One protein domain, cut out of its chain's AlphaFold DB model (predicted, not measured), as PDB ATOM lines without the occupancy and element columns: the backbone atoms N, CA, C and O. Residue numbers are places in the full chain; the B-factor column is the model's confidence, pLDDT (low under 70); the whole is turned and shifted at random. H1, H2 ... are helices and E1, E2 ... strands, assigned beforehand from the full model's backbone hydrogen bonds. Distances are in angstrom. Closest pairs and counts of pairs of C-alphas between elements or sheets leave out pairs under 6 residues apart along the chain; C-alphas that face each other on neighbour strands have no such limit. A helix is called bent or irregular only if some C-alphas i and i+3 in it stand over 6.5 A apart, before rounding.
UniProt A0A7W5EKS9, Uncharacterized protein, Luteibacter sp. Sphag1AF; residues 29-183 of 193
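AT A GLANCE: This is residues 29 to 183 of the 193 residues of an uncharacterized protein of Luteibacter sp. Sphag1AF (UniProt A0A7W5EKS9). A long, strongly twisted sheet of eight strands, E1, E2, E3, E4, E7, E8, E9 and E10, forms the body, branched at the bent strand E7; the hairpin of E5 and E6 covers part of it as a sandwich, two sheets face to face, with their strands crossed at 74 degrees. H1 packs across the sheet near one end of the long axis, at E1, E2 and E3, while short H2 and loops lie toward the other end. The printed part has 155 residues, with two named helices and ten named strands that follow along the chain in the order H1 E1 E2 E3 E4 E5 E6 E7 E8 H2 E9 E10, and the neighbour strands in both sheets are antiparallel. The class is mixed, helices and strands, with under half of the residues in named elements; the whole is compact, with a radius of gyration of the C-alphas of 15.2 A and spans of 44 by 33 by 31 A.

IN THESE COORDINATES: H1, residues 29 to 38, begins at C-alpha 29 (46.880, 112.174, 33.654) and is 14.4 A long. E1, residues 44 to 48, E2, residues 54 to 58, and E3, residues 61 to 65, form a meander, each strand the antiparallel neighbour of the one before. E4 is residues 74 to 77, E5 residues 83 to 86 and E6 residues 96 to 100. E7, residues 105 to 114, spans 25.4 A, and E8, residues 117 to 124, 21.9 A. H2 is residues 137 to 140, E9 residues 172 to 176, and E10, residues 180 to 182, ends at C-alpha 182 (69.686, 97.921, 23.421).

HOW THE PARTS SIT: E7 bends by 65 degrees at residue 109; E3 and E4 lie on one side of it, E8 on the other side. N 64 and O 111 of E3 and E7 are 2.9 A apart, N 75 and O 106 of E4 and E7 2.9 A, and N 112 and O 119 of the hairpin E7 and E8 2.8 A, within hydrogen-bond range. The edge strands are E1, with N 45 and O 57 of E2 at 2.9 A; E9, with N 175 and O 120 of E8 at 2.9 A; and E10, with N 181 and O 76 of E4 at 2.9 A. H1 is on this sheet at a height of 7.0 A and runs across the strands, at 80 degrees to E3 on the local plane. In the hairpin E5 and E6, N 85 and O 98 are 2.8 A apart. The closest C-alphas of E5 and E9 are those of Leu 85 and Gly 173, 4.6 A. H2 is not on the large sheet. Every O i to N i+4 pair of H1 is within hydrogen-bond range; H2 is too short for such a pair.

THE WHOLE: The two C-alphas farthest apart, those of Ser 50 and Ala 144, are 46.3 A apart. The printed part has no cut. The links E8 to H2, 12 residues, and H2 to E9, 31 residues, are long. The mean pLDDT of the printed part is 89.3, with residues 69 to 72 and 93 to 94 under 70.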
ATOM      1  N   GLU A  29      47.451 113.072  32.641       94.75
ATOM      2  CA  GLU A  29      46.880 112.174  33.654       94.75
ATOM      3  C   GLU A  29      47.140 110.697  33.324       94.75
ATOM      4  O   GLU A  29      47.556 109.934  34.197       94.75
ATOM      5  N   SER A  30      46.956 110.282  32.063       93.44
ATOM      6  CA  SER A  30      47.231 108.898  31.648       93.44
ATOM      7  C   SER A  30      48.719 108.557  31.740       93.44
ATOM      8  O   SER A  30      49.062 107.470  32.204       93.44
ATOM      9  N   ALA A  31      49.604 109.491  31.379       94.62
ATOM     10  CA  ALA A  31      51.048 109.324  31.527       94.62
ATOM     11  C   ALA A  31      51.464 109.246  33.005       94.62
ATOM     12  O   ALA A  31      52.253 108.382  33.391       94.62
ATOM     13  N   ARG A  32      50.866 110.084  33.866       96.62
ATOM     14  CA  ARG A  32      51.077 110.037  35.320       96.62
ATOM     15  C   ARG A  32      50.657 108.692  35.904       96.62
ATOM     16  O   ARG A  32      51.401 108.117  36.694       96.62
ATOM     17  N   ALA A  33      49.498 108.169  35.503       96.00
ATOM     18  CA  ALA A  33      49.017 106.860  35.940       96.00
ATOM     19  C   ALA A  33      49.928 105.717  35.458       96.00
ATOM     20  O   ALA A  33      50.260 104.823  36.240       96.00
ATOM     21  N   ARG A  34      50.385 105.770  34.199       94.06
ATOM     22  CA  ARG A  34      51.363 104.822  33.639       94.06
ATOM     23  C   ARG A  34      52.655 104.817  34.459       94.06
ATOM     24  O   ARG A  34      53.110 103.751  34.869       94.06
ATOM     25  N   LEU A  35      53.208 105.994  34.748       95.81
ATOM     26  CA  LEU A  35      54.437 106.143  35.528       95.81
ATOM     27  C   LEU A  35      54.266 105.721  36.989       95.81
ATOM     28  O   LEU A  35      55.161 105.092  37.542       95.81
ATOM     29  N   ALA A  36      53.100 105.965  37.594       95.62
ATOM     30  CA  ALA A  36      52.789 105.485  38.940       95.62
ATOM     31  C   ALA A  36      52.772 103.950  39.021       95.62
ATOM     32  O   ALA A  36      53.150 103.383  40.042       95.62
ATOM     33  N   GLY A  37      52.394 103.260  37.939       93.31
ATOM     34  CA  GLY A  37      52.528 101.804  37.841       93.31
ATOM     35  C   GLY A  37      53.980 101.322  37.707       93.31
ATOM     36  O   GLY A  37      54.298 100.215  38.134       93.31
ATOM     37  N   MET A  38      54.863 102.142  37.131       93.69
ATOM     38  CA  MET A  38      56.292 101.837  36.981       93.69
ATOM     39  C   MET A  38      57.099 102.165  38.242       93.69
ATOM     40  O   MET A  38      58.099 101.504  38.507       93.69
ATOM     41  N   ALA A  39      56.692 103.194  38.985       94.19
ATOM     42  CA  ALA A  39      57.406 103.752  40.127       94.19
ATOM     43  C   ALA A  39      56.425 104.218  41.224       94.19
ATOM     44  O   ALA A  39      56.205 105.420  41.396       94.19
ATOM     45  N   PRO A  40      55.799 103.289  41.969       92.19
ATOM     46  CA  PRO A  40      54.670 103.590  42.853       92.19
ATOM     47  C   PRO A  40      54.997 104.523  44.024       92.19
ATOM     48  O   PRO A  40      54.088 105.133  44.582       92.19
ATOM     49  N   SER A  41      56.267 104.633  44.415       90.38
ATOM     50  CA  SER A  41      56.711 105.512  45.504       90.38
ATOM     51  C   SER A  41      57.257 106.861  45.037       90.38
ATOM     52  O   SER A  41      57.634 107.667  45.885       90.38
ATOM     53  N   ALA A  42      57.344 107.101  43.727       93.62
ATOM     54  CA  ALA A  42      58.000 108.290  43.202       93.62
ATOM     55  C   ALA A  42      57.119 109.543  43.302       93.62
ATOM     56  O   ALA A  42      55.893 109.489  43.159       93.62
ATOM     57  N   ASN A  43      57.748 110.706  43.480       95.69
ATOM     58  CA  ASN A  43      57.084 111.992  43.301       95.69
ATOM     59  C   ASN A  43      56.955 112.291  41.805       95.69
ATOM     60  O   ASN A  43      57.913 112.744  41.181       95.69
ATOM     61  N   ILE A  44      55.776 112.014  41.245       97.44
ATOM     62  CA  ILE A  44      55.514 112.111  39.807       97.44
ATOM     63  C   ILE A  44      54.824 113.427  39.455       97.44
ATOM     64  O   ILE A  44      53.771 113.760  40.006       97.44
ATOM     65  N   GLN A  45      55.363 114.112  38.451       97.56
ATOM     66  CA  GLN A  45      54.774 115.306  37.854       97.56
ATOM     67  C   GLN A  45      54.740 115.138  36.341       97.56
ATOM     68  O   GLN A  45      55.782 114.980  35.716       97.56
ATOM     69  N   CYS A  46      53.548 115.193  35.753       97.31
ATOM     70  CA  CYS A  46      53.371 115.190  34.306       97.31
ATOM     71  C   CYS A  46      52.614 116.445  33.892       97.31
ATOM     72  O   CYS A  46      51.604 116.794  34.506       97.31
ATOM     73  N   THR A  47      53.083 117.112  32.844       95.62
ATOM     74  CA  THR A  47      52.437 118.302  32.286       95.62
ATOM     75  C   THR A  47      52.304 118.169  30.778       95.62
ATOM     76  O   THR A  47      52.993 117.377  30.142       95.62
ATOM     77  N   THR A  48      51.362 118.904  30.193       94.00
ATOM     78  CA  THR A  48      51.244 119.008  28.739       94.00
ATOM     79  C   THR A  48      51.925 120.296  28.304       94.00
ATOM     80  O   THR A  48      51.456 121.382  28.643       94.00
ATOM     81  N   GLY A  49      53.033 120.167  27.578       85.31
ATOM     82  CA  GLY A  49      53.792 121.298  27.061       85.31
ATOM     83  C   GLY A  49      53.039 122.054  25.964       85.31
ATOM     84  O   GLY A  49      52.021 121.600  25.435       85.31
ATOM     85  N   SER A  50      53.577 123.205  25.564       80.44
ATOM     86  CA  SER A  50      52.952 124.134  24.604       80.44
ATOM     87  C   SER A  50      52.664 123.526  23.224       80.44
ATOM     88  O   SER A  50      51.769 123.984  22.520       80.44
ATOM     89  N   HIS A  51      53.396 122.479  22.839       82.75
ATOM     90  CA  HIS A  51      53.199 121.745  21.583       82.75
ATOM     91  C   HIS A  51      52.278 120.523  21.733       82.75
ATOM     92  O   HIS A  51      52.087 119.751  20.795       82.75
ATOM     93  N   GLY A  52      51.675 120.347  22.910       82.88
ATOM     94  CA  GLY A  52      50.747 119.262  23.198       82.88
ATOM     95  C   GLY A  52      51.416 117.904  23.411       82.88
ATOM     96  O   GLY A  52      50.711 116.901  23.302       82.88
ATOM     97  N   PHE A  53      52.726 117.872  23.670       87.38
ATOM     98  CA  PHE A  53      53.450 116.687  24.134       87.38
ATOM     99  C   PHE A  53      53.374 116.599  25.656       87.38
ATOM    100  O   PHE A  53      53.319 117.624  26.338       87.38
ATOM    101  N   VAL A  54      53.338 115.378  26.177       93.38
ATOM    102  CA  VAL A  54      53.355 115.139  27.617       93.38
ATOM    103  C   VAL A  54      54.801 115.007  28.075       93.38
ATOM    104  O   VAL A  54      55.560 114.220  27.521       93.38
ATOM    105  N   GLU A  55      55.164 115.777  29.093       94.75
ATOM    106  CA  GLU A  55      56.476 115.753  29.730       94.75
ATOM    107  C   GLU A  55      56.288 115.287  31.169       94.75
ATOM    108  O   GLU A  55      55.485 115.865  31.909       94.75
ATOM    109  N   CYS A  56      56.998 114.230  31.557       97.06
ATOM    110  CA  CYS A  56      56.910 113.653  32.889       97.06
ATOM    111  C   CYS A  56      58.266 113.667  33.582       97.06
ATOM    112  O   CYS A  56      59.289 113.331  32.989       97.06
ATOM    113  N   THR A  57      58.235 113.968  34.875       97.69
ATOM    114  CA  THR A  57      59.357 113.791  35.787       97.69
ATOM    115  C   THR A  57      58.953 112.924  36.969       97.69
ATOM    116  O   THR A  57      57.782 112.889  37.365       97.69
ATOM    117  N   ALA A  58      59.924 112.217  37.538       96.56
ATOM    118  CA  ALA A  58      59.741 111.445  38.758       96.56
ATOM    119  C   ALA A  58      61.006 111.486  39.617       96.56
ATOM    120  O   ALA A  58      62.080 111.118  39.154       96.56
ATOM    121  N   ASP A  59      60.906 111.997  40.848       94.75
ATOM    122  CA  ASP A  59      62.049 112.210  41.759       94.75
ATOM    123  C   ASP A  59      63.232 112.974  41.117       94.75
ATOM    124  O   ASP A  59      64.410 112.792  41.450       94.75
ATOM    125  N   GLY A  60      62.908 113.866  40.176       95.06
ATOM    126  CA  GLY A  60      63.868 114.653  39.403       95.06
ATOM    127  C   GLY A  60      64.538 113.908  38.246       95.06
ATOM    128  O   GLY A  60      65.533 114.411  37.738       95.06
ATOM    129  N   PHE A  61      64.050 112.726  37.862       97.81
ATOM    130  CA  PHE A  61      64.372 112.102  36.579       97.81
ATOM    131  C   PHE A  61      63.421 112.594  35.498       97.81
ATOM    132  O   PHE A  61      62.211 112.585  35.718       97.81
ATOM    133  N   ASP A  62      63.960 112.930  34.332       97.81
ATOM    134  CA  ASP A  62      63.193 113.129  33.105       97.81
ATOM    135  C   ASP A  62      62.817 111.772  32.512       97.81
ATOM    136  O   ASP A  62      63.672 110.890  32.368       97.81
ATOM    137  N   ILE A  63      61.536 111.595  32.180       97.06
ATOM    138  CA  ILE A  63      60.990 110.325  31.702       97.06
ATOM    139  C   ILE A  63      60.652 110.417  30.218       97.06
ATOM    140  O   ILE A  63      59.805 111.207  29.806       97.06
ATOM    141  N   ALA A  64      61.267 109.542  29.427       94.06
ATOM    142  CA  ALA A  64      60.888 109.292  28.045       94.06
ATOM    143  C   ALA A  64      60.181 107.937  27.958       94.06
ATOM    144  O   ALA A  64      60.802 106.894  28.185       94.06
ATOM    145  N   PHE A  65      58.885 107.939  27.646       91.56
ATOM    146  CA  PHE A  65      58.153 106.701  27.400       91.56
ATOM    147  C   PHE A  65      58.505 106.127  26.035       91.56
ATOM    148  O   PHE A  65      58.746 106.849  25.071       91.56
ATOM    149  N   SER A  66      58.490 104.805  25.969       87.25
ATOM    150  CA  SER A  66      58.536 104.066  24.723       87.25
ATOM    151  C   SER A  66      57.454 103.007  24.753       87.25
ATOM    152  O   SER A  66      57.108 102.479  25.810       87.25
ATOM    153  N   ASP A  67      56.938 102.649  23.593       74.19
ATOM    154  CA  ASP A  67      55.909 101.637  23.504       74.19
ATOM    155  C   ASP A  67      56.545 100.315  23.059       74.19
ATOM    156  O   ASP A  67      57.366 100.263  22.144       74.19
ATOM    157  N   CYS A  68      56.214  99.225  23.758       79.81
ATOM    158  CA  CYS A  68      56.767  97.883  23.515       79.81
ATOM    159  C   CYS A  68      56.259  97.220  22.223       79.81
ATOM    160  O   CYS A  68      56.265  95.993  22.096       79.81
ATOM    161  N   ASN A  69      55.773  98.034  21.302       69.19
ATOM    162  CA  ASN A  69      55.174  97.691  20.024       69.19
ATOM    163  C   ASN A  69      55.982  98.267  18.847       69.19
ATOM    164  O   ASN A  69      55.668  97.960  17.702       69.19
ATOM    165  N   ALA A  70      57.001  99.091  19.114       61.69
ATOM    166  CA  ALA A  70      57.928  99.586  18.111       61.69
ATOM    167  C   ALA A  70      59.147  98.659  18.017       61.69
ATOM    168  O   ALA A  70      59.723  98.275  19.037       61.69
ATOM    169  N   ASP A  71      59.586  98.364  16.792       63.59
ATOM    170  CA  ASP A  71      60.721  97.472  16.507       63.59
ATOM    171  C   ASP A  71      62.042  97.921  17.161       63.59
ATOM    172  O   ASP A  71      62.983  97.137  17.261       63.59
ATOM    173  N   THR A  72      62.132  99.169  17.625       62.22
ATOM    174  CA  THR A  72      63.365  99.816  18.095       62.22
ATOM    175  C   THR A  72      63.572  99.797  19.607       62.22
ATOM    176  O   THR A  72      64.595 100.286  20.077       62.22
ATOM    177  N   SER A  73      62.627  99.264  20.380       85.31
ATOM    178  CA  SER A  73      62.625  99.415  21.842       85.31
ATOM    179  C   SER A  73      62.850  98.094  22.565       85.31
ATOM    180  O   SER A  73      62.243  97.823  23.599       85.31
ATOM    181  N   TYR A  74      63.729  97.267  22.007       90.19
ATOM    182  CA  TYR A  74      64.090  95.959  22.542       90.19
ATOM    183  C   TYR A  74      65.581  95.880  22.862       90.19
ATOM    184  O   TYR A  74      66.396  96.638  22.332       90.19
ATOM    185  N   GLY A  75      65.929  94.939  23.727       92.00
ATOM    186  CA  GLY A  75      67.303  94.648  24.097       92.00
ATOM    187  C   GLY A  75      67.430  93.310  24.806       92.00
ATOM    188  O   GLY A  75      66.459  92.556  24.939       92.00
ATOM    189  N   SER A  76      68.630  93.043  25.300       92.88
ATOM    190  CA  SER A  76      68.930  91.891  26.144       92.88
ATOM    191  C   SER A  76      69.647  92.308  27.418       92.88
ATOM    192  O   SER A  76      70.361  93.309  27.463       92.88
ATOM    193  N   ILE A  77      69.450  91.522  28.473       94.94
ATOM    194  CA  ILE A  77      70.260  91.624  29.686       94.94
ATOM    195  C   ILE A  77      71.652  91.062  29.400       94.94
ATOM    196  O   ILE A  77      71.769  89.881  29.082       94.94
ATOM    197  N   MET A  78      72.684  91.892  29.548       88.25
ATOM    198  CA  MET A  78      74.077  91.530  29.226       88.25
ATOM    199  C   MET A  78      75.015  91.561  30.433       88.25
ATOM    200  O   MET A  78      76.227  91.425  30.292       88.25
ATOM    201  N   ALA A  79      74.477  91.725  31.639       77.50
ATOM    202  CA  ALA A  79      75.285  91.654  32.845       77.50
ATOM    203  C   ALA A  79      75.818  90.227  33.080       77.50
ATOM    204  O   ALA A  79      75.090  89.244  32.934       77.50
ATOM    205  N   ASP A  80      77.060  90.118  33.568       78.38
ATOM    206  CA  ASP A  80      77.704  88.843  33.950       78.38
ATOM    207  C   ASP A  80      76.907  88.038  34.998       78.38
ATOM    208  O   ASP A  80      77.167  86.859  35.256       78.38
ATOM    209  N   LYS A  81      75.964  88.699  35.674       81.44
ATOM    210  CA  LYS A  81      75.092  88.152  36.713       81.44
ATOM    211  C   LYS A  81      73.651  88.554  36.436       81.44
ATOM    212  O   LYS A  81      73.385  89.514  35.725       81.44
ATOM    213  N   SER A  82      72.714  87.856  37.074       87.94
ATOM    214  CA  SER A  82      71.303  88.219  36.997       87.94
ATOM    215  C   SER A  82      71.052  89.650  37.487       87.94
ATOM    216  O   SER A  82      71.506  90.016  38.576       87.94
ATOM    217  N   VAL A  83      70.258  90.409  36.741       93.62
ATOM    218  CA  VAL A  83      69.905  91.800  37.047       93.62
ATOM    219  C   VAL A  83      68.597  91.832  37.815       93.62
ATOM    220  O   VAL A  83      67.604  91.240  37.399       93.62
ATOM    221  N   THR A  84      68.575  92.524  38.951       93.94
ATOM    222  CA  THR A  84      67.359  92.645  39.760       93.94
ATOM    223  C   THR A  84      66.502  93.811  39.277       93.94
ATOM    224  O   THR A  84      66.967  94.943  39.212       93.94
ATOM    225  N   LEU A  85      65.227  93.538  39.010       94.44
ATOM    226  CA  LEU A  85      64.215  94.540  38.697       94.44
ATOM    227  C   LEU A  85      63.744  95.242  39.972       94.44
ATOM    228  O   LEU A  85      63.290  94.578  40.910       94.44
ATOM    229  N   SER A  86      63.812  96.573  39.989       93.31
ATOM    230  CA  SER A  86      63.334  97.415  41.094       93.31
ATOM    231  C   SER A  86      62.010  98.106  40.751       93.31
ATOM    232  O   SER A  86      61.755  98.441  39.596       93.31
ATOM    233  N   ASP A  87      61.174  98.358  41.758       91.62
ATOM    234  CA  ASP A  87      60.020  99.260  41.647       91.62
ATOM    235  C   ASP A  87      60.383 100.742  41.865       91.62
ATOM    236  O   ASP A  87      59.514 101.603  41.761       91.62
ATOM    237  N   ALA A  88      61.651 101.063  42.132       92.19
ATOM    238  CA  ALA A  88      62.133 102.425  42.328       92.19
ATOM    239  C   ALA A  88      63.022 102.878  41.164       92.19
ATOM    240  O   ALA A  88      63.951 102.173  40.763       92.19
ATOM    241  N   ILE A  89      62.768 104.090  40.658       93.31
ATOM    242  CA  ILE A  89      63.487 104.666  39.507       93.31
ATOM    243  C   ILE A  89      64.977 104.801  39.777       93.31
ATOM    244  O   ILE A  89      65.774 104.577  38.878       93.31
ATOM    245  N   ASP A  90      65.361 105.158  40.998       88.94
ATOM    246  CA  ASP A  90      66.755 105.376  41.376       88.94
ATOM    247  C   ASP A  90      67.486 104.087  41.792       88.94
ATOM    248  O   ASP A  90      68.653 104.139  42.184       88.94
ATOM    249  N   GLY A  91      66.799 102.938  41.756       83.38
ATOM    250  CA  GLY A  91      67.294 101.654  42.255       83.38
ATOM    251  C   GLY A  91      67.470 101.597  43.781       83.38
ATOM    252  O   GLY A  91      67.837 100.552  44.323       83.38
ATOM    253  N   LYS A  92      67.184 102.686  44.508       75.81
ATOM    254  CA  LYS A  92      67.322 102.816  45.967       75.81
ATOM    255  C   LYS A  92      65.964 102.656  46.654       75.81
ATOM    256  O   LYS A  92      65.628 103.352  47.602       75.81
ATOM    257  N   GLY A  93      65.214 101.645  46.236       60.72
ATOM    258  CA  GLY A  93      63.991 101.171  46.878       60.72
ATOM    259  C   GLY A  93      63.951  99.659  46.722       60.72
ATOM    260  O   GLY A  93      63.854  99.131  45.619       60.72
ATOM    261  N   LYS A  94      64.170  98.936  47.822       58.06
ATOM    262  CA  LYS A  94      64.599  97.526  47.817       58.06
ATOM    263  C   LYS A  94      63.483  96.509  47.556       58.06
ATOM    264  O   LYS A  94      63.589  95.382  48.045       58.06
ATOM    265  N   LYS A  95      62.418  96.842  46.826       79.31
ATOM    266  CA  LYS A  95      61.487  95.794  46.408       79.31
ATOM    267  C   LYS A  95      61.970  95.199  45.095       79.31
ATOM    268  O   LYS A  95      61.642  95.654  44.005       79.31
ATOM    269  N   ALA A  96      62.779  94.159  45.237       84.44
ATOM    270  CA  ALA A  96      63.141  93.299  44.129       84.44
ATOM    271  C   ALA A  96      61.880  92.581  43.617       84.44
ATOM    272  O   ALA A  96      61.224  91.856  44.366       84.44
ATOM    273  N   ILE A  97      61.522  92.807  42.354       89.31
ATOM    274  CA  ILE A  97      60.330  92.219  41.726       89.31
ATOM    275  C   ILE A  97      60.677  90.841  41.154       89.31
ATOM    276  O   ILE A  97      60.005  89.840  41.418       89.31
ATOM    277  N   ALA A  98      61.761  90.795  40.389       93.81
ATOM    278  CA  ALA A  98      62.313  89.602  39.773       93.81
ATOM    279  C   ALA A  98      63.808  89.812  39.505       93.81
ATOM    280  O   ALA A  98      64.278  90.948  39.483       93.81
ATOM    281  N   ALA A  99      64.539  88.730  39.283       95.00
ATOM    282  CA  ALA A  99      65.876  88.748  38.726       95.00
ATOM    283  C   ALA A  99      65.834  88.180  37.303       95.00
ATOM    284  O   ALA A  99      65.278  87.102  37.063       95.00
ATOM    285  N   LEU A 100      66.389  88.938  36.362       95.75
ATOM    286  CA  LEU A 100      66.488  88.569  34.958       95.75
ATOM    287  C   LEU A 100      67.864  87.948  34.693       95.75
ATOM    288  O   LEU A 100      68.868  88.555  35.072       95.75
ATOM    289  N   PRO A 101      67.939  86.752  34.090       94.62
ATOM    290  CA  PRO A 101      69.215  86.141  33.731       94.62
ATOM    291  C   PRO A 101      69.886  86.867  32.552       94.62
ATOM    292  O   PRO A 101      69.243  87.649  31.852       94.62
ATOM    293  N   HIS A 102      71.167  86.569  32.318       93.06
ATOM    294  CA  HIS A 102      71.862  86.928  31.075       93.06
ATOM    295  C   HIS A 102      71.083  86.411  29.851       93.06
ATOM    296  O   HIS A 102      70.427  85.367  29.937       93.06
ATOM    297  N   ASP A 103      71.139  87.139  28.735       92.31
ATOM    298  CA  ASP A 103      70.384  86.875  27.502       92.31
ATOM    299  C   ASP A 103      68.853  86.866  27.686       92.31
ATOM    300  O   ASP A 103      68.104  86.328  26.864       92.31
ATOM    301  N   GLN A 104      68.336  87.465  28.762       95.19
ATOM    302  CA  GLN A 104      66.900  87.694  28.883       95.19
ATOM    303  C   GLN A 104      66.478  88.785  27.897       95.19
ATOM    304  O   GLN A 104      66.933  89.926  27.994       95.19
ATOM    305  N   PHE A 105      65.563  88.446  26.992       93.62
ATOM    306  CA  PHE A 105      64.964  89.399  26.068       93.62
ATOM    307  C   PHE A 105      64.044  90.362  26.819       93.62
ATOM    308  O   PHE A 105      63.198  89.940  27.625       93.62
ATOM    309  N   VAL A 106      64.183  91.654  26.537       94.25
ATOM    310  CA  VAL A 106      63.396  92.707  27.174       94.25
ATOM    311  C   VAL A 106      62.893  93.739  26.171       94.25
ATOM    312  O   VAL A 106      63.564  94.076  25.201       94.25
ATOM    313  N   CYS A 107      61.716  94.297  26.448       93.56
ATOM    314  CA  CYS A 107      61.322  95.602  25.932       93.56
ATOM    315  C   CYS A 107      61.769  96.704  26.902       93.56
ATOM    316  O   CYS A 107      61.554  96.572  28.106       93.56
ATOM    317  N   ILE A 108      62.280  97.818  26.381       94.25
ATOM    318  CA  ILE A 108      62.503  99.077  27.099       94.25
ATOM    319  C   ILE A 108      61.238  99.938  26.959       94.25
ATOM    320  O   ILE A 108      60.980 100.525  25.911       94.25
ATOM    321  N   ALA A 109      60.424 100.013  28.016       93.81
ATOM    322  CA  ALA A 109      59.138 100.725  27.999       93.81
ATOM    323  C   ALA A 109      59.227 102.177  28.506       93.81
ATOM    324  O   ALA A 109      58.277 102.952  28.356       93.81
ATOM    325  N   ALA A 110      60.334 102.538  29.153       95.12
ATOM    326  CA  ALA A 110      60.664 103.915  29.498       95.12
ATOM    327  C   ALA A 110      62.166 104.066  29.762       95.12
ATOM    328  O   ALA A 110      62.829 103.126  30.199       95.12
ATOM    329  N   THR A 111      62.676 105.273  29.547       96.00
ATOM    330  CA  THR A 111      64.005 105.703  29.982       96.00
ATOM    331  C   THR A 111      63.855 106.817  31.008       96.00
ATOM    332  O   THR A 111      63.066 107.735  30.802       96.00
ATOM    333  N   ALA A 112      64.620 106.742  32.092       97.44
ATOM    334  CA  ALA A 112      64.734 107.783  33.102       97.44
ATOM    335  C   ALA A 112      66.151 108.359  33.077       97.44
ATOM    336  O   ALA A 112      67.119 107.598  33.133       97.44
ATOM    337  N   THR A 113      66.276 109.685  33.009       97.88
ATOM    338  CA  THR A 113      67.576 110.373  32.980       97.88
ATOM    339  C   THR A 113      67.649 111.427  34.077       97.88
ATOM    340  O   THR A 113      66.721 112.212  34.239       97.88
ATOM    341  N   LYS A 114      68.745 111.450  34.841       96.62
ATOM    342  CA  LYS A 114      69.031 112.480  35.848       96.62
ATOM    343  C   LYS A 114      70.537 112.665  35.984       96.62
ATOM    344  O   LYS A 114      71.213 111.804  36.546       96.62
ATOM    345  N   ASN A 115      71.053 113.808  35.534       93.75
ATOM    346  CA  ASN A 115      72.498 114.034  35.402       93.75
ATOM    347  C   ASN A 115      73.135 112.881  34.596       93.75
ATOM    348  O   ASN A 115      72.634 112.549  33.526       93.75
ATOM    349  N   ASP A 116      74.168 112.230  35.133       92.00
ATOM    350  CA  ASP A 116      74.841 111.084  34.505       92.00
ATOM    351  C   ASP A 116      74.156 109.731  34.779       92.00
ATOM    352  O   ASP A 116      74.640 108.687  34.348       92.00
ATOM    353  N   ILE A 117      73.039 109.714  35.516       94.31
ATOM    354  CA  ILE A 117      72.300 108.485  35.819       94.31
ATOM    355  C   ILE A 117      71.272 108.248  34.717       94.31
ATOM    356  O   ILE A 117      70.373 109.069  34.514       94.31
ATOM    357  N   GLN A 118      71.361 107.089  34.065       96.12
ATOM    358  CA  GLN A 118      70.379 106.639  33.086       96.12
ATOM    359  C   GLN A 118      69.870 105.245  33.436       96.12
ATOM    360  O   GLN A 118      70.651 104.322  33.663       96.12
ATOM    361  N   ARG A 119      68.544 105.095  33.467       96.44
ATOM    362  CA  ARG A 119      67.875 103.844  33.835       96.44
ATOM    363  C   ARG A 119      66.791 103.480  32.844       96.44
ATOM    364  O   ARG A 119      66.148 104.356  32.266       96.44
ATOM    365  N   TYR A 120      66.573 102.185  32.680       96.25
ATOM    366  CA  TYR A 120      65.517 101.655  31.830       96.25
ATOM    367  C   TYR A 120      64.444 100.997  32.672       96.25
ATOM    368  O   TYR A 120      64.745 100.214  33.568       96.25
ATOM    369  N   TYR A 121      63.185 101.287  32.361       96.25
ATOM    370  CA  TYR A 121      62.087 100.437  32.779       96.25
ATOM    371  C   TYR A 121      61.910  99.355  31.728       96.25
ATOM    372  O   TYR A 121      61.514  99.641  30.593       96.25
ATOM    373  N   VAL A 122      62.198  98.118  32.107       96.00
ATOM    374  CA  VAL A 122      62.141  96.982  31.195       96.00
ATOM    375  C   VAL A 122      60.940  96.094  31.477       96.00
ATOM    376  O   VAL A 122      60.445  96.030  32.603       96.00
ATOM    377  N   LYS A 123      60.478  95.389  30.445       94.56
ATOM    378  CA  LYS A 123      59.568  94.247  30.547       94.56
ATOM    379  C   LYS A 123      60.261  93.031  29.950       94.56
ATOM    380  O   LYS A 123      60.627  93.073  28.781       94.56
ATOM    381  N   ALA A 124      60.421  91.961  30.719       94.75
ATOM    382  CA  ALA A 124      60.864  90.672  30.204       94.75
ATOM    383  C   ALA A 124      59.722  90.025  29.419       94.75
ATOM    384  O   ALA A 124      58.628  89.826  29.959       94.75
ATOM    385  N   LEU A 125      59.977  89.730  28.146       92.06
ATOM    386  CA  LEU A 125      58.970  89.224  27.220       92.06
ATOM    387  C   LEU A 125      59.389  87.850  26.684       92.06
ATOM    388  O   LEU A 125      60.541  87.680  26.275       92.06
ATOM    389  N   PRO A 126      58.467  86.875  26.638       89.56
ATOM    390  CA  PRO A 126      58.647  85.689  25.815       89.56
ATOM    391  C   PRO A 126      58.845  86.102  24.349       89.56
ATOM    392  O   PRO A 126      58.129  86.958  23.836       89.56
ATOM    393  N   THR A 127      59.837  85.537  23.667       89.25
ATOM    394  CA  THR A 127      60.148  85.904  22.277       89.25
ATOM    395  C   THR A 127      59.129  85.341  21.285       89.25
ATOM    396  O   THR A 127      58.979  85.876  20.195       89.25
ATOM    397  N   ASP A 128      58.379  84.303  21.652       86.81
ATOM    398  CA  ASP A 128      57.325  83.695  20.829       86.81
ATOM    399  C   ASP A 128      56.068  84.572  20.693       86.81
ATOM    400  O   ASP A 128      55.354  84.469  19.693       86.81
ATOM    401  N   ILE A 129      55.818  85.461  21.660       85.38
ATOM    402  CA  ILE A 129      54.701  86.418  21.625       85.38
ATOM    403  C   ILE A 129      55.080  87.771  21.011       85.38
ATOM    404  O   ILE A 129      54.227  88.648  20.899       85.38
ATOM    405  N   VAL A 130      56.350  87.980  20.665       85.56
ATOM    406  CA  VAL A 130      56.832  89.225  20.056       85.56
ATOM    407  C   VAL A 130      56.808  89.046  18.543       85.56
ATOM    408  O   VAL A 130      57.527  88.212  17.998       85.56
ATOM    409  N   ASP A 131      55.981  89.827  17.848       82.38
ATOM    410  CA  ASP A 131      55.777  89.657  16.404       82.38
ATOM    411  C   ASP A 131      57.076  89.784  15.597       82.38
ATOM    412  O   ASP A 131      57.329  88.966  14.713       82.38
ATOM    413  N   SER A 132      57.951  90.727  15.958       79.38
ATOM    414  CA  SER A 132      59.263  90.918  15.324       79.38
ATOM    415  C   SER A 132      60.264  89.787  15.593       79.38
ATOM    416  O   SER A 132      61.273  89.677  14.898       79.38
ATOM    417  N   CYS A 133      59.975  88.892  16.542       83.69
ATOM    418  CA  CYS A 133      60.777  87.703  16.808       83.69
ATOM    419  C   CYS A 133      60.340  86.465  16.017       83.69
ATOM    420  O   CYS A 133      61.086  85.480  15.965       83.69
ATOM    421  N   LYS A 134      59.169  86.482  15.368       81.50
ATOM    422  CA  LYS A 134      58.686  85.338  14.584       81.50
ATOM    423  C   LYS A 134      59.654  85.022  13.443       81.50
ATOM    424  O   LYS A 134      59.893  85.839  12.562       81.50
ATOM    425  N   GLY A 135      60.219  83.815  13.472       75.12
ATOM    426  CA  GLY A 135      61.179  83.349  12.466       75.12
ATOM    427  C   GLY A 135      62.581  83.963  12.569       75.12
ATOM    428  O   GLY A 135      63.440  83.598  11.772       75.12
ATOM    429  N   SER A 136      62.839  84.839  13.545       78.75
ATOM    430  CA  SER A 136      64.133  85.504  13.716       78.75
ATOM    431  C   SER A 136      65.134  84.621  14.455       78.75
ATOM    432  O   SER A 136      64.903  84.237  15.601       78.75
ATOM    433  N   ASP A 137      66.275  84.327  13.822       80.19
ATOM    434  CA  ASP A 137      67.379  83.596  14.460       80.19
ATOM    435  C   ASP A 137      67.953  84.347  15.663       80.19
ATOM    436  O   ASP A 137      68.331  83.716  16.648       80.19
ATOM    437  N   LEU A 138      67.934  85.684  15.618       78.38
ATOM    438  CA  LEU A 138      68.357  86.536  16.729       78.38
ATOM    439  C   LEU A 138      67.542  86.239  17.994       78.38
ATOM    440  O   LEU A 138      68.091  86.158  19.083       78.38
ATOM    441  N   CYS A 139      66.233  86.014  17.861       84.31
ATOM    442  CA  CYS A 139      65.384  85.756  19.018       84.31
ATOM    443  C   CYS A 139      65.500  84.329  19.575       84.31
ATOM    444  O   CYS A 139      65.027  84.077  20.685       84.31
ATOM    445  N   LYS A 140      66.128  83.393  18.844       82.62
ATOM    446  CA  LYS A 140      66.284  81.991  19.278       82.62
ATOM    447  C   LYS A 140      67.312  81.820  20.392       82.62
ATOM    448  O   LYS A 140      67.238  80.831  21.116       82.62
ATOM    449  N   SER A 141      68.277  82.733  20.511       81.44
ATOM    450  CA  SER A 141      69.321  82.668  21.540       81.44
ATOM    451  C   SER A 141      68.889  83.239  22.890       81.44
ATOM    452  O   SER A 141      69.558  82.986  23.887       81.44
ATOM    453  N   TYR A 142      67.783  83.983  22.943       85.00
ATOM    454  CA  TYR A 142      67.320  84.633  24.166       85.00
ATOM    455  C   TYR A 142      66.330  83.776  24.959       85.00
ATOM    456  O   TYR A 142      65.710  82.853  24.431       85.00
ATOM    457  N   ASN A 143      66.151  84.115  26.239       85.31
ATOM    458  CA  ASN A 143      65.220  83.455  27.171       85.31
ATOM    459  C   ASN A 143      65.542  81.980  27.470       85.31
ATOM    460  O   ASN A 143      64.661  81.216  27.867       85.31
ATOM    461  N   ALA A 144      66.804  81.567  27.316       82.06
ATOM    462  CA  ALA A 144      67.237  80.204  27.631       82.06
ATOM    463  C   ALA A 144      67.054  79.848  29.119       82.06
ATOM    464  O   ALA A 144      66.879  78.681  29.469       82.06
ATOM    465  N   GLN A 145      67.105  80.853  29.996       86.44
ATOM    466  CA  GLN A 145      66.895  80.715  31.432       86.44
ATOM    467  C   GLN A 145      65.596  81.416  31.845       86.44
ATOM    468  O   GLN A 145      65.299  82.500  31.340       86.44
ATOM    469  N   PRO A 146      64.809  80.832  32.766       89.88
ATOM    470  CA  PRO A 146      63.566  81.440  33.211       89.88
ATOM    471  C   PRO A 146      63.825  82.661  34.101       89.88
ATOM    472  O   PRO A 146      64.775  82.697  34.883       89.88
ATOM    473  N   VAL A 147      62.901  83.623  34.060       93.44
ATOM    474  CA  VAL A 147      62.856  84.726  35.025       93.44
ATOM    475  C   VAL A 147      62.704  84.186  36.448       93.44
ATOM    476  O   VAL A 147      61.766  83.436  36.747       93.44
ATOM    477  N   GLN A 148      63.577  84.628  37.352       95.06
ATOM    478  CA  GLN A 148      63.469  84.316  38.771       95.06
ATOM    479  C   GLN A 148      62.586  85.354  39.462       95.06
ATOM    480  O   GLN A 148      62.990  86.486  39.701       95.06
ATOM    481  N   TRP A 149      61.374  84.969  39.834       94.06
ATOM    482  CA  TRP A 149      60.465  85.859  40.550       94.06
ATOM    483  C   TRP A 149      60.845  85.987  42.025       94.06
ATOM    484  O   TRP A 149      61.092  84.988  42.698       94.06
ATOM    485  N   LEU A 150      60.873  87.225  42.520       91.94
ATOM    486  CA  LEU A 150      61.189  87.561  43.913       91.94
ATOM    487  C   LEU A 150      59.966  88.132  44.653       91.94
ATOM    488  O   LEU A 150      59.930  88.143  45.881       91.94
ATOM    489  N   GLY A 151      58.948  88.560  43.900       85.25
ATOM    490  CA  GLY A 151      57.644  88.989  44.390       85.25
ATOM    491  C   GLY A 151      56.486  88.062  43.985       85.25
ATOM    492  O   GLY A 151      56.681  87.060  43.292       85.25
ATOM    493  N   PRO A 152      55.257  88.393  44.423       84.25
ATOM    494  CA  PRO A 152      54.059  87.630  44.092       84.25
ATOM    495  C   PRO A 152      53.721  87.705  42.598       84.25
ATOM    496  O   PRO A 152      53.977  88.706  41.932       84.25
ATOM    497  N   ARG A 153      53.077  86.645  42.106       89.94
ATOM    498  CA  ARG A 153      52.621  86.483  40.721       89.94
ATOM    499  C   ARG A 153      51.119  86.257  40.670       89.94
ATOM    500  O   ARG A 153      50.555  85.667  41.589       89.94
ATOM    501  N   THR A 154      50.486  86.662  39.572       88.38
ATOM    502  CA  THR A 154      49.064  86.379  39.334       88.38
ATOM    503  C   THR A 154      48.833  84.970  38.789       88.38
ATOM    504  O   THR A 154      47.714  84.467  38.855       88.38
ATOM    505  N   GLY A 155      49.874  84.334  38.237       90.62
ATOM    506  CA  GLY A 155      49.798  83.031  37.579       90.62
ATOM    507  C   GLY A 155      49.340  83.108  36.120       90.62
ATOM    508  O   GLY A 155      49.271  82.080  35.450       90.62
ATOM    509  N   LYS A 156      49.039  84.306  35.604       93.12
ATOM    510  CA  LYS A 156      48.685  84.520  34.198       93.12
ATOM    511  C   LYS A 156      49.959  84.678  33.376       93.12
ATOM    512  O   LYS A 156      50.799  85.499  33.722       93.12
ATOM    513  N   ALA A 157      50.094  83.934  32.281       91.19
ATOM    514  CA  ALA A 157      51.231  84.091  31.377       91.19
ATOM    515  C   ALA A 157      51.316  85.526  30.823       91.19
ATOM    516  O   ALA A 157      50.283  86.167  30.606       91.19
ATOM    517  N   CYS A 158      52.543  86.004  30.602       92.44
ATOM    518  CA  CYS A 158      52.778  87.232  29.847       92.44
ATOM    519  C   CYS A 158      52.326  87.019  28.397       92.44
ATOM    520  O   CYS A 158      52.726  86.034  27.778       92.44
ATOM    521  N   GLN A 159      51.475  87.901  27.879       90.56
ATOM    522  CA  GLN A 159      50.882  87.800  26.540       90.56
ATOM    523  C   GLN A 159      50.420  89.173  26.040       90.56
ATOM    524  O   GLN A 159      50.347  90.116  26.829       90.56
ATOM    525  N   HIS A 160      50.060  89.273  24.761       85.75
ATOM    526  CA  HIS A 160      49.373  90.447  24.214       85.75
ATOM    527  C   HIS A 160      47.864  90.364  24.438       85.75
ATOM    528  O   HIS A 160      47.273  89.286  24.354       85.75
ATOM    529  N   ASP A 161      47.233  91.506  24.687       85.25
ATOM    530  CA  ASP A 161      45.791  91.664  24.520       85.25
ATOM    531  C   ASP A 161      45.423  91.983  23.055       85.25
ATOM    532  O   ASP A 161      46.280  92.105  22.179       85.25
ATOM    533  N   SER A 162      44.127  92.144  22.772       80.12
ATOM    534  CA  SER A 162      43.620  92.489  21.431       80.12
ATOM    535  C   SER A 162      44.073  93.858  20.911       80.12
ATOM    536  O   SER A 162      43.810  94.187  19.758       80.12
ATOM    537  N   HIS A 163      44.707  94.667  21.757       75.12
ATOM    538  CA  HIS A 163      45.215  95.997  21.446       75.12
ATOM    539  C   HIS A 163      46.751  96.029  21.375       75.12
ATOM    540  O   HIS A 163      47.320  97.107  21.222       75.12
ATOM    541  N   GLY A 164      47.420  94.872  21.472       77.00
ATOM    542  CA  GLY A 164      48.880  94.768  21.432       77.00
ATOM    543  C   GLY A 164      49.571  95.194  22.733       77.00
ATOM    544  O   GLY A 164      50.776  95.448  22.740       77.00
ATOM    545  N   ASN A 165      48.833  95.305  23.844       82.56
ATOM    546  CA  ASN A 165      49.426  95.580  25.150       82.56
ATOM    547  C   ASN A 165      49.851  94.283  25.829       82.56
ATOM    548  O   ASN A 165      49.095  93.314  25.885       82.56
ATOM    549  N   TYR A 166      51.018  94.306  26.466       87.19
ATOM    550  CA  TYR A 166      51.457  93.201  27.311       87.19
ATOM    551  C   TYR A 166      50.689  93.159  28.634       87.19
ATOM    552  O   TYR A 166      50.754  94.104  29.428       87.19
ATOM    553  N   ILE A 167      50.019  92.036  28.882       89.00
ATOM    554  CA  ILE A 167      49.223  91.734  30.075       89.00
ATOM    555  C   ILE A 167      49.697  90.434  30.745       89.00
ATOM    556  O   ILE A 167      50.370  89.609  30.131       89.00
ATOM    557  N   GLY A 168      49.299  90.224  32.003       91.56
ATOM    558  CA  GLY A 168      49.694  89.055  32.798       91.56
ATOM    559  C   GLY A 168      51.018  89.256  33.539       91.56
ATOM    560  O   GLY A 168      51.409  90.387  33.829       91.56
ATOM    561  N   ASP A 169      51.697  88.159  33.873       92.69
ATOM    562  CA  ASP A 169      52.966  88.157  34.608       92.69
ATOM    563  C   ASP A 169      54.153  88.467  33.672       92.69
ATOM    564  O   ASP A 169      55.014  87.620  33.431       92.69
ATOM    565  N   CYS A 170      54.211  89.681  33.126       92.94
ATOM    566  CA  CYS A 170      55.400  90.191  32.442       92.94
ATOM    567  C   CYS A 170      56.318  90.834  33.485       92.94
ATOM    568  O   CYS A 170      55.988  91.900  34.004       92.94
ATOM    569  N   ALA A 171      57.433  90.187  33.839       95.00
ATOM    570  CA  ALA A 171      58.334  90.731  34.856       95.00
ATOM    571  C   ALA A 171      58.855  92.094  34.407       95.00
ATOM    572  O   ALA A 171      59.448  92.208  33.336       95.00
ATOM    573  N   SER A 172      58.607  93.126  35.208       94.69
ATOM    574  CA  SER A 172      58.926  94.494  34.827       94.69
ATOM    575  C   SER A 172      59.449  95.310  35.994       94.69
ATOM    576  O   SER A 172      59.080  95.071  37.141       94.69
ATOM    577  N   GLY A 173      60.331  96.258  35.698       95.06
ATOM    578  CA  GLY A 173      60.959  97.113  36.698       95.06
ATOM    579  C   GLY A 173      62.143  97.892  36.141       95.06
ATOM    580  O   GLY A 173      62.519  97.736  34.978       95.06
ATOM    581  N   TRP A 174      62.720  98.735  36.989       96.25
ATOM    582  CA  TRP A 174      63.856  99.588  36.666       96.25
ATOM    583  C   TRP A 174      65.182  98.837  36.787       96.25
ATOM    584  O   TRP A 174      65.447  98.194  37.804       96.25
ATOM    585  N   VAL A 175      66.055  99.006  35.794       95.44
ATOM    586  CA  VAL A 175      67.433  98.476  35.707       95.44
ATOM    587  C   VAL A 175      68.407  99.594  35.327       95.44
ATOM    588  O   VAL A 175      67.973 100.632  34.812       95.44
ATOM    589  N   ASP A 176      69.693  99.437  35.653       94.75
ATOM    590  CA  ASP A 176      70.710 100.370  35.164       94.75
ATOM    591  C   ASP A 176      70.817 100.203  33.651       94.75
ATOM    592  O   ASP A 176      70.667  99.099  33.129       94.75
ATOM    593  N   LYS A 177      71.033 101.302  32.925       94.06
ATOM    594  CA  LYS A 177      71.176 101.220  31.468       94.06
ATOM    595  C   LYS A 177      72.305 100.272  31.063       94.06
ATOM    596  O   LYS A 177      72.136  99.525  30.109       94.06
ATOM    597  N   ASP A 178      73.424 100.311  31.779       93.38
ATOM    598  CA  ASP A 178      74.630  99.554  31.430       93.38
ATOM    599  C   ASP A 178      74.450  98.031  31.581       93.38
ATOM    600  O   ASP A 178      75.245  97.263  31.049       93.38
ATOM    601  N   ASP A 179      73.376  97.590  32.243       95.00
ATOM    602  CA  ASP A 179      72.995  96.179  32.347       95.00
ATOM    603  C   ASP A 179      72.218  95.668  31.113       95.00
ATOM    604  O   ASP A 179      71.949  94.466  30.992       95.00
ATOM    605  N   VAL A 180      71.819  96.574  30.211       93.94
ATOM    606  CA  VAL A 180      70.975  96.287  29.047       93.94
ATOM    607  C   VAL A 180      71.689  96.686  27.763       93.94
ATOM    608  O   VAL A 180      71.975  97.859  27.521       93.94
ATOM    609  N   GLU A 181      71.868  95.725  26.867       91.81
ATOM    610  CA  GLU A 181      72.257  96.015  25.493       91.81
ATOM    611  C   GLU A 181      71.000  96.273  24.662       91.81
ATOM    612  O   GLU A 181      70.225  95.365  24.358       91.81
ATOM    613  N   ALA A 182      70.769  97.539  24.315       89.19
ATOM    614  CA  ALA A 182      69.686  97.921  23.421       89.19
ATOM    615  C   ALA A 182      70.030  97.544  21.972       89.19
ATOM    616  O   ALA A 182      71.108  97.873  21.467       89.19
ATOM    617  N   PHE A 183      69.089  96.922  21.263       86.19
ATOM    618  CA  PHE A 183      69.282  96.547  19.866       86.19
ATOM    619  C   PHE A 183      69.264  97.799  18.986       86.19
ATOM    620  O   PHE A 183      68.213  98.323  18.628       86.19
TER     621      PHE A 183